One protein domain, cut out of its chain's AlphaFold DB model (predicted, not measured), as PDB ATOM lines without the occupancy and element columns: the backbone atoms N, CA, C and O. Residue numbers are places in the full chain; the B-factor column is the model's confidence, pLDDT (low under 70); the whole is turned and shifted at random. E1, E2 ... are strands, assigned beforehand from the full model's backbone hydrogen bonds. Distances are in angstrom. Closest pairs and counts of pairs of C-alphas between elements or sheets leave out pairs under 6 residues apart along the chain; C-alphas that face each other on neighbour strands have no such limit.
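What this domain is: This is residues 19 to 100 of the 262 residues of an uncharacterized protein of Diaporthe helianthi (UniProt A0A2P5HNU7). With little regular structure, the domain is one long hairpin of strands, E1 and E2, joined to a mass of loops made by residues 57 to 100, which hold no named element. Residues 41 to 46, in the link between the strands, stick out at the end of the longest axis. The printed part has 82 residues, with 16 in two named antiparallel strands, order E1 - E2, and no named helix: all strand. It is loose, with a radius of gyration of the C-alphas of 15.8 A, and spans 45 by 33 by 24 A.

How they stand to each other: E1, residues 30 to 37, and E2, residues 49 to 56, form a hairpin, antiparallel at 151 degrees between their directions. N 34 and O 52 are 2.8 A apart and N 52 and O 34 2.7 A, within hydrogen-bond range. Residues 55 to 56 of E2 pair antiparallel with residues 63 to 64.

Where its parts are: E1 runs 22.3 A from C-alpha 30 at (140.146, 139.127, 190.415). E2 runs 21.3 A to C-alpha 56 at (145.536, 138.480, 189.904).

The domain as a whole: The C-alphas farthest apart, of Glu 45 and Ser 87, are 44.8 A apart. The printed part has no cut. The link E1 to E2 is long. pLDDT is under 70 at residues 19 to 20, 38 to 47 and 91.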
ATOM      1  N   PRO A  19     161.196 150.146 187.001       54.84
ATOM      2  CA  PRO A  19     161.088 149.062 187.962       54.84
ATOM      3  C   PRO A  19     159.600 148.779 188.167       54.84
ATOM      4  O   PRO A  19     158.873 149.595 188.735       54.84
ATOM      5  N   THR A  20     159.133 147.663 187.613       59.44
ATOM      6  CA  THR A  20     157.769 147.187 187.788       59.44
ATOM      7  C   THR A  20     157.688 146.705 189.220       59.44
ATOM      8  O   THR A  20     158.194 145.637 189.547       59.44
ATOM      9  N   ILE A  21     157.149 147.549 190.089       70.25
ATOM     10  CA  ILE A  21     156.828 147.160 191.454       70.25
ATOM     11  C   ILE A  21     155.695 146.144 191.345       70.25
ATOM     12  O   ILE A  21     154.679 146.469 190.727       70.25
ATOM     13  N   ALA A  22     155.874 144.946 191.910       78.69
ATOM     14  CA  ALA A  22     154.801 143.963 192.011       78.69
ATOM     15  C   ALA A  22     153.530 144.620 192.552       78.69
ATOM     16  O   ALA A  22     153.586 145.439 193.470       78.69
ATOM     17  N   LYS A  23     152.375 144.274 191.997       80.88
ATOM     18  CA  LYS A  23     151.105 144.850 192.417       80.88
ATOM     19  C   LYS A  23     150.767 144.404 193.843       80.88
ATOM     20  O   LYS A  23     150.388 143.263 194.104       80.88
ATOM     21  N   THR A  24     150.919 145.348 194.767       83.38
ATOM     22  CA  THR A  24     150.741 145.151 196.215       83.38
ATOM     23  C   THR A  24     149.326 145.460 196.707       83.38
ATOM     24  O   THR A  24     149.010 145.265 197.880       83.38
ATOM     25  N   ASP A  25     148.478 145.977 195.816       83.56
ATOM     26  CA  ASP A  25     147.101 146.368 196.092       83.56
ATOM     27  C   ASP A  25     146.121 145.457 195.344       83.56
ATOM     28  O   ASP A  25     146.361 145.054 194.204       83.56
ATOM     29  N   LEU A  26     144.983 145.172 195.976       86.81
ATOM     30  CA  LEU A  26     143.922 144.337 195.414       86.81
ATOM     31  C   LEU A  26     143.025 145.092 194.423       86.81
ATOM     32  O   LEU A  26     142.136 144.486 193.820       86.81
ATOM     33  N   SER A  27     143.213 146.403 194.235       87.75
ATOM     34  CA  SER A  27     142.393 147.171 193.298       87.75
ATOM     35  C   SER A  27     142.540 146.660 191.860       87.75
ATOM     36  O   SER A  27     143.620 146.647 191.262       87.75
ATOM     37  N   GLY A  28     141.413 146.230 191.289       89.62
ATOM     38  CA  GLY A  28     141.361 145.662 189.940       89.62
ATOM     39  C   GLY A  28     141.868 144.220 189.833       89.62
ATOM     40  O   GLY A  28     141.999 143.721 188.719       89.62
ATOM     41  N   CYS A  29     142.139 143.547 190.954       92.75
ATOM     42  CA  CYS A  29     142.465 142.126 190.960       92.75
ATOM     43  C   CYS A  29     141.186 141.284 191.041       92.75
ATOM     44  O   CYS A  29     140.257 141.608 191.781       92.75
ATOM     45  N   THR A  30     141.151 140.186 190.297       93.75
ATOM     46  CA  THR A  30     140.146 139.127 190.415       93.75
ATOM     47  C   THR A  30     140.730 137.950 191.192       93.75
ATOM     48  O   THR A  30     141.951 137.843 191.311       93.75
ATOM     49  N   SER A  31     139.890 137.069 191.734       92.44
ATOM     50  CA  SER A  31     140.346 135.918 192.517       92.44
ATOM     51  C   SER A  31     139.972 134.576 191.902       92.44
ATOM     52  O   SER A  31     138.969 134.445 191.203       92.44
ATOM     53  N   PHE A  32     140.781 133.558 192.190       90.94
ATOM     54  CA  PHE A  32     140.452 132.165 191.910       90.94
ATOM     55  C   PHE A  32     140.894 131.263 193.063       90.94
ATOM     56  O   PHE A  32     141.861 131.552 193.771       90.94
ATOM     57  N   ASN A  33     140.167 130.162 193.250       91.19
ATOM     58  CA  ASN A  33     140.520 129.133 194.220       91.19
ATOM     59  C   ASN A  33     141.437 128.107 193.557       91.19
ATOM     60  O   ASN A  33     141.131 127.602 192.480       91.19
ATOM     61  N   SER A  34     142.528 127.768 194.228       86.38
ATOM     62  CA  SER A  34     143.448 126.712 193.821       86.38
ATOM     63  C   SER A  34     143.876 125.898 195.033       86.38
ATOM     64  O   SER A  34     143.714 126.315 196.178       86.38
ATOM     65  N   THR A  35     144.400 124.706 194.801       87.38
ATOM     66  CA  THR A  35     144.856 123.806 195.856       87.38
ATOM     67  C   THR A  35     146.375 123.758 195.884       87.38
ATOM     68  O   THR A  35     146.992 123.413 194.878       87.38
ATOM     69  N   VAL A  36     146.981 124.073 197.029       80.19
ATOM     70  CA  VAL A  36     148.436 124.016 197.227       80.19
ATOM     71  C   VAL A  36     148.781 122.794 198.068       80.19
ATOM     72  O   VAL A  36     148.249 122.617 199.163       80.19
ATOM     73  N   THR A  37     149.693 121.962 197.568       82.31
ATOM     74  CA  THR A  37     150.242 120.820 198.308       82.31
ATOM     75  C   THR A  37     151.494 121.271 199.053       82.31
ATOM     76  O   THR A  37     152.515 121.550 198.432       82.31
ATOM     77  N   ALA A  38     151.431 121.344 200.385       67.69
ATOM     78  CA  ALA A  38     152.522 121.892 201.202       67.69
ATOM     79  C   ALA A  38     153.750 120.968 201.326       67.69
ATOM     80  O   ALA A  38     154.809 121.410 201.763       67.69
ATOM     81  N   ASN A  39     153.627 119.687 200.963       66.62
ATOM     82  CA  ASN A  39     154.738 118.739 200.992       66.62
ATOM     83  C   ASN A  39     154.546 117.658 199.907       66.62
ATOM     84  O   ASN A  39     153.700 116.781 200.082       66.62
ATOM     85  N   PRO A  40     155.281 117.714 198.782       61.72
ATOM     86  CA  PRO A  40     155.195 116.704 197.726       61.72
ATOM     87  C   PRO A  40     156.030 115.447 198.025       61.72
ATOM     88  O   PRO A  40     155.992 114.489 197.253       61.72
ATOM     89  N   THR A  41     156.811 115.431 199.112       59.94
ATOM     90  CA  THR A  41     157.658 114.288 199.464       59.94
ATOM     91  C   THR A  41     156.791 113.168 200.033       59.94
ATOM     92  O   THR A  41     156.130 113.339 201.054       59.94
ATOM     93  N   ALA A  42     156.830 112.008 199.376       55.75
ATOM     94  CA  ALA A  42     156.004 110.815 199.602       55.75
ATOM     95  C   ALA A  42     156.070 110.173 201.013       55.75
ATOM     96  O   ALA A  42     155.576 109.068 201.205       55.75
ATOM     97  N   ALA A  43     156.684 110.832 202.001       56.62
ATOM     98  CA  ALA A  43     156.845 110.325 203.363       56.62
ATOM     99  C   ALA A  43     155.601 110.527 204.248       56.62
ATOM    100  O   ALA A  43     155.454 109.847 205.260       56.62
ATOM    101  N   HIS A  44     154.684 111.419 203.865       50.66
ATOM    102  CA  HIS A  44     153.381 111.549 204.512       50.66
ATOM    103  C   HIS A  44     152.289 111.239 203.488       50.66
ATOM    104  O   HIS A  44     151.923 112.071 202.666       50.66
ATOM    105  N   GLU A  45     151.785 110.009 203.552       56.28
ATOM    106  CA  GLU A  45     150.737 109.419 202.700       56.28
ATOM    107  C   GLU A  45     149.431 110.246 202.655       56.28
ATOM    108  O   GLU A  45     148.621 110.105 201.742       56.28
ATOM    109  N   TYR A  46     149.261 111.182 203.594       55.41
ATOM    110  CA  TYR A  46     148.278 112.258 203.534       55.41
ATOM    111  C   TYR A  46     148.951 113.554 203.073       55.41
ATOM    112  O   TYR A  46     149.445 114.347 203.876       55.41
ATOM    113  N   GLY A  47     148.965 113.766 201.756       59.97
ATOM    114  CA  GLY A  47     149.362 115.037 201.162       59.97
ATOM    115  C   GLY A  47     148.487 116.157 201.717       59.97
ATOM    116  O   GLY A  47     147.274 116.174 201.511       59.97
ATOM    117  N   ASN A  48     149.097 117.086 202.445       71.75
ATOM    118  CA  ASN A  48     148.409 118.253 202.974       71.75
ATOM    119  C   ASN A  48     148.086 119.207 201.816       71.75
ATOM    120  O   ASN A  48     148.902 120.055 201.445       71.75
ATOM    121  N   VAL A  49     146.921 119.000 201.204       82.31
ATOM    122  CA  VAL A  49     146.359 119.851 200.156       82.31
ATOM    123  C   VAL A  49     145.474 120.897 200.819       82.31
ATOM    124  O   VAL A  49     144.461 120.563 201.434       82.31
ATOM    125  N   TYR A  50     145.843 122.166 200.681       81.50
ATOM    126  CA  TYR A  50     145.090 123.277 201.244       81.50
ATOM    127  C   TYR A  50     144.383 124.063 200.143       81.50
ATOM    128  O   TYR A  50     145.016 124.398 199.137       81.50
ATOM    129  N   PRO A  51     143.090 124.396 200.309       87.38
ATOM    130  CA  PRO A  51     142.459 125.392 199.466       87.38
ATOM    131  C   PRO A  51     143.116 126.750 199.737       87.38
ATOM    132  O   PRO A  51     143.287 127.168 200.880       87.38
ATOM    133  N   SER A  52     143.487 127.430 198.668       87.75
ATOM    134  CA  SER A  52     144.161 128.722 198.666       87.75
ATOM    135  C   SER A  52     143.467 129.639 197.668       87.75
ATOM    136  O   SER A  52     142.950 129.180 196.648       87.75
ATOM    137  N   ILE A  53     143.421 130.930 197.982       90.56
ATOM    138  CA  ILE A  53     142.819 131.946 197.122       90.56
ATOM    139  C   ILE A  53     143.946 132.804 196.581       90.56
ATOM    140  O   ILE A  53     144.702 133.391 197.354       90.56
ATOM    141  N   PHE A  54     144.040 132.889 195.262       91.00
ATOM    142  CA  PHE A  54     144.992 133.751 194.580       91.00
ATOM    143  C   PHE A  54     144.257 134.939 193.976       91.00
ATOM    144  O   PHE A  54     143.151 134.777 193.458       91.00
ATOM    145  N   TYR A  55     144.879 136.113 194.026       92.69
ATOM    146  CA  TYR A  55     144.392 137.329 193.383       92.69
ATOM    147  C   TYR A  55     145.311 137.676 192.215       92.69
ATOM    148  O   TYR A  55     146.525 137.536 192.334       92.69
ATOM    149  N   TYR A  56     144.758 138.112 191.087       93.56
ATOM    150  CA  TYR A  56     145.536 138.480 189.904       93.56
ATOM    151  C   TYR A  56     144.814 139.523 189.049       93.56
ATOM    152  O   TYR A  56     143.597 139.676 189.138       93.56
ATOM    153  N   VAL A  57     145.546 140.240 188.202       94.00
ATOM    154  CA  VAL A  57     144.977 141.179 187.226       94.00
ATOM    155  C   VAL A  57     144.607 140.421 185.948       94.00
ATOM    156  O   VAL A  57     145.505 139.851 185.331       94.00
ATOM    157  N   PRO A  58     143.342 140.436 185.489       92.25
ATOM    158  CA  PRO A  58     142.933 139.692 184.293       92.25
ATOM    159  C   PRO A  58     143.703 140.075 183.022       92.25
ATOM    160  O   PRO A  58     144.041 139.216 182.219       92.25
ATOM    161  N   ASP A  59     144.023 141.362 182.865       90.31
ATOM    162  CA  ASP A  59     144.635 141.877 181.634       90.31
ATOM    163  C   ASP A  59     146.132 141.554 181.512       90.31
ATOM    164  O   ASP A  59     146.638 141.371 180.405       90.31
ATOM    165  N   THR A  60     146.862 141.513 182.633       92.12
ATOM    166  CA  THR A  60     148.322 141.295 182.647       92.12
ATOM    167  C   THR A  60     148.723 139.932 183.188       92.12
ATOM    168  O   THR A  60     149.880 139.549 183.047       92.12
ATOM    169  N   LEU A  61     147.791 139.211 183.817       93.25
ATOM    170  CA  LEU A  61     148.025 137.985 184.580       93.25
ATOM    171  C   LEU A  61     149.000 138.148 185.751       93.25
ATOM    172  O   LEU A  61     149.479 137.158 186.300       93.25
ATOM    173  N   GLU A  62     149.278 139.383 186.162       92.56
ATOM    174  CA  GLU A  62     150.115 139.665 187.322       92.56
ATOM    175  C   GLU A  62     149.391 139.245 188.602       92.56
ATOM    176  O   GLU A  62     148.245 139.630 188.837       92.56
ATOM    177  N   ILE A  63     150.064 138.457 189.433       91.06
ATOM    178  CA  ILE A  63     149.586 138.022 190.739       91.06
ATOM    179  C   ILE A  63     149.630 139.218 191.689       91.06
ATOM    180  O   ILE A  63     150.679 139.816 191.919       91.06
ATOM    181  N   CYS A  64     148.481 139.528 192.279       91.19
ATOM    182  CA  CYS A  64     148.351 140.552 193.297       91.19
ATOM    183  C   CYS A  64     148.633 139.940 194.665       91.19
ATOM    184  O   CYS A  64     147.931 139.028 195.111       91.19
ATOM    185  N   SER A  65     149.647 140.463 195.344       85.00
ATOM    186  CA  SER A  65     149.986 140.051 196.701       85.00
ATOM    187  C   SER A  65     149.451 141.070 197.690       85.00
ATOM    188  O   SER A  65     149.696 142.266 197.546       85.00
ATOM    189  N   ILE A  66     148.748 140.602 198.722       82.12
ATOM    190  CA  ILE A  66     148.462 141.443 199.883       82.12
ATOM    191  C   ILE A  66     149.766 141.536 200.666       82.12
ATOM    192  O   ILE A  66     150.163 140.578 201.332       82.12
ATOM    193  N   LEU A  67     150.437 142.680 200.586       82.44
ATOM    194  CA  LEU A  67     151.597 142.915 201.432       82.44
ATOM    195  C   LEU A  67     151.145 143.049 202.883       82.44
ATOM    196  O   LEU A  67     150.369 143.941 203.232       82.44
ATOM    197  N   ASP A  68     151.675 142.181 203.741       83.81
ATOM    198  CA  ASP A  68     151.545 142.345 205.182       83.81
ATOM    199  C   ASP A  68     152.476 143.464 205.653       83.81
ATOM    200  O   ASP A  68     153.624 143.256 206.048       83.81
ATOM    201  N   CYS A  69     151.961 144.685 205.582       84.50
ATOM    202  CA  CYS A  69     152.670 145.870 206.038       84.50
ATOM    203  C   CYS A  69     152.640 146.063 207.555       84.50
ATOM    204  O   CYS A  69     153.247 147.017 208.043       84.50
ATOM    205  N   GLY A  70     151.967 145.180 208.301       80.81
ATOM    206  CA  GLY A  70     151.706 145.364 209.722       80.81
ATOM    207  C   GLY A  70     150.766 146.549 209.989       80.81
ATOM    208  O   GLY A  70     150.928 147.652 209.468       80.81
ATOM    209  N   GLY A  71     149.749 146.341 210.821       76.81
ATOM    210  CA  GLY A  71     148.821 147.405 211.200       76.81
ATOM    211  C   GLY A  71     147.833 147.005 212.295       76.81
ATOM    212  O   GLY A  71     147.652 145.827 212.609       76.81
ATOM    213  N   GLY A  72     147.198 148.010 212.907       80.00
ATOM    214  CA  GLY A  72     146.181 147.867 213.958       80.00
ATOM    215  C   GLY A  72     146.757 147.531 215.336       80.00
ATOM    216  O   GLY A  72     146.713 148.353 216.246       80.00
ATOM    217  N   ARG A  73     147.304 146.322 215.487       83.62
ATOM    218  CA  ARG A  73     148.011 145.867 216.702       83.62
ATOM    219  C   ARG A  73     149.413 145.336 216.413       83.62
ATOM    220  O   ARG A  73     150.248 145.339 217.313       83.62
ATOM    221  N   ALA A  74     149.668 144.886 215.184       87.19
ATOM    222  CA  ALA A  74     150.999 144.471 214.775       87.19
ATOM    223  C   ALA A  74     151.881 145.714 214.559       87.19
ATOM    224  O   ALA A  74     151.410 146.678 213.943       87.19
ATOM    225  N   PRO A  75     153.136 145.712 215.044       87.31
ATOM    226  CA  PRO A  75     154.089 146.766 214.736       87.31
ATOM    227  C   PRO A  75     154.187 146.976 213.217       87.31
ATOM    228  O   PRO A  75     154.295 145.983 212.486       87.31
ATOM    229  N   PRO A  76     154.147 148.230 212.733       88.44
ATOM    230  CA  PRO A  76     154.314 148.512 211.316       88.44
ATOM    231  C   PRO A  76     155.636 147.955 210.786       88.44
ATOM    232  O   PRO A  76     156.668 148.044 211.455       88.44
ATOM    233  N   LYS A  77     155.613 147.395 209.577       87.12
ATOM    234  CA  LYS A  77     156.800 146.856 208.909       87.12
ATOM    235  C   LYS A  77     157.535 147.965 208.156       87.12
ATOM    236  O   LYS A  77     156.943 148.663 207.333       87.12
ATOM    237  N   THR A  78     158.835 148.093 208.420       87.94
ATOM    238  CA  THR A  78     159.744 149.044 207.750       87.94
ATOM    239  C   THR A  78     160.672 148.382 206.739       87.94
ATOM    240  O   THR A  78     161.326 149.070 205.963       87.94
ATOM    241  N   ASP A  79     160.707 147.051 206.723       85.38
ATOM    242  CA  ASP A  79     161.675 146.279 205.937       85.38
ATOM    243  C   ASP A  79     161.013 145.537 204.767       85.38
ATOM    244  O   ASP A  79     161.665 144.760 204.082       85.38
ATOM    245  N   VAL A  80     159.719 145.772 204.520       84.75
ATOM    246  CA  VAL A  80     158.971 145.170 203.405       84.75
ATOM    247  C   VAL A  80     158.821 146.193 202.271       84.75
ATOM    248  O   VAL A  80     158.078 147.169 202.441       84.75
ATOM    249  N   PRO A  81     159.495 145.999 201.120       82.44
ATOM    250  CA  PRO A  81     159.356 146.882 199.967       82.44
ATOM    251  C   PRO A  81     157.894 146.991 199.529       82.44
ATOM    252  O   PRO A  81     157.223 145.980 199.365       82.44
ATOM    253  N   GLY A  82     157.399 148.215 199.331       78.44
ATOM    254  CA  GLY A  82     156.001 148.479 198.957       78.44
ATOM    255  C   GLY A  82     155.082 148.842 200.127       78.44
ATOM    256  O   GLY A  82     153.971 149.317 199.895       78.44
ATOM    257  N   CYS A  83     155.545 148.704 201.373       85.69
ATOM    258  CA  CYS A  83     154.815 149.194 202.538       85.69
ATOM    259  C   CYS A  83     155.055 150.693 202.791       85.69
ATOM    260  O   CYS A  83     156.155 151.186 202.531       85.69
ATOM    261  N   PRO A  84     154.075 151.442 203.340       84.12
ATOM    262  CA  PRO A  84     154.173 152.903 203.476       84.12
ATOM    263  C   PRO A  84     155.353 153.399 204.322       84.12
ATOM    264  O   PRO A  84     155.796 154.531 204.161       84.12
ATOM    265  N   LEU A  85     155.831 152.562 205.246       86.69
ATOM    266  CA  LEU A  85     156.925 152.857 206.173       86.69
ATOM    267  C   LEU A  85     158.246 152.194 205.760       86.69
ATOM    268  O   LEU A  85     159.185 152.174 206.555       86.69
ATOM    269  N   TYR A  86     158.323 151.645 204.544       85.75
ATOM    270  CA  TYR A  86     159.539 151.015 204.054       85.75
ATOM    271  C   TYR A  86     160.714 152.003 204.040       85.75
ATOM    272  O   TYR A  86     160.613 153.086 203.463       85.75
ATOM    273  N   SER A  87     161.824 151.633 204.678       87.44
ATOM    274  CA  SER A  87     163.028 152.465 204.802       87.44
ATOM    275  C   SER A  87     164.277 151.837 204.176       87.44
ATOM    276  O   SER A  87     165.335 152.471 204.157       87.44
ATOM    277  N   GLY A  88     164.168 150.610 203.661       85.06
ATOM    278  CA  GLY A  88     165.267 149.914 203.002       85.06
ATOM    279  C   GLY A  88     165.576 150.451 201.600       85.06
ATOM    280  O   GLY A  88     164.837 151.245 201.017       85.06
ATOM    281  N   THR A  89     166.702 150.003 201.048       79.00
ATOM    282  CA  THR A  89     167.132 150.310 199.672       79.00
ATOM    283  C   THR A  89     167.018 149.103 198.744       79.00
ATOM    284  O   THR A  89     167.604 149.110 197.662       79.00
ATOM    285  N   GLU A  90     166.360 148.033 199.186       78.69
ATOM    286  CA  GLU A  90     166.194 146.839 198.367       78.69
ATOM    287  C   GLU A  90     165.307 147.155 197.166       78.69
ATOM    288  O   GLU A  90     164.471 148.066 197.188       78.69
ATOM    289  N   ALA A  91     165.532 146.412 196.086       69.25
ATOM    290  CA  ALA A  91     164.711 146.541 194.901       69.25
ATOM    291  C   ALA A  91     163.243 146.226 195.250       69.25
ATOM    292  O   ALA A  91     162.982 145.357 196.089       69.25
ATOM    293  N   PRO A  92     162.275 146.921 194.629       71.00
ATOM    294  CA  PRO A  92     160.872 146.573 194.788       71.00
ATOM    295  C   PRO A  92     160.643 145.113 194.390       71.00
ATOM    296  O   PRO A  92     161.306 144.609 193.483       71.00
ATOM    297  N   ALA A  93     159.712 144.450 195.080       73.00
ATOM    298  CA  ALA A  93     159.391 143.051 194.828       73.00
ATOM    299  C   ALA A  93     159.116 142.811 193.336       73.00
ATOM    300  O   ALA A  93     158.399 143.592 192.700       73.00
ATOM    301  N   GLU A  94     159.697 141.742 192.793       80.69
ATOM    302  CA  GLU A  94     159.509 141.378 191.394       80.69
ATOM    303  C   GLU A  94     158.083 140.846 191.168       80.69
ATOM    304  O   GLU A  94     157.598 140.014 191.946       80.69
ATOM    305  N   PRO A  95     157.383 141.315 190.121       86.19
ATOM    306  CA  PRO A  95     156.039 140.858 189.810       86.19
ATOM    307  C   PRO A  95     156.058 139.385 189.400       86.19
ATOM    308  O   PRO A  95     156.885 138.950 188.599       86.19
ATOM    309  N   SER A  96     155.112 138.621 189.937       87.75
ATOM    310  CA  SER A  96     154.875 137.230 189.548       87.75
ATOM    311  C   SER A  96     153.658 137.162 188.636       87.75
ATOM    312  O   SER A  96     152.699 137.892 188.859       87.75
ATOM    313  N   TYR A  97     153.667 136.285 187.634       91.75
ATOM    314  CA  TYR A  97     152.588 136.183 186.648       91.75
ATOM    315  C   TYR A  97     152.049 134.757 186.564       91.75
ATOM    316  O   TYR A  97     152.801 133.790 186.710       91.75
ATOM    317  N   LEU A  98     150.752 134.622 186.299       90.12
ATOM    318  CA  LEU A  98     150.158 133.348 185.908       90.12
ATOM    319  C   LEU A  98     150.570 133.011 184.472       90.12
ATOM    320  O   LEU A  98     150.695 133.889 183.619       90.12
ATOM    321  N   SER A  99     150.751 131.723 184.189       90.12
ATOM    322  CA  SER A  99     151.078 131.240 182.842       90.12
ATOM    323  C   SER A  99     149.904 131.340 181.864       90.12
ATOM    324  O   SER A  99     150.117 131.413 180.655       90.12
ATOM    325  N   ALA A 100     148.676 131.332 182.379       88.12
ATOM    326  CA  ALA A 100     147.442 131.479 181.622       88.12
ATOM    327  C   ALA A 100     146.334 132.043 182.521       88.12
ATOM    328  O   ALA A 100     146.403 131.931 183.748       88.12
TER     329      ALA A 100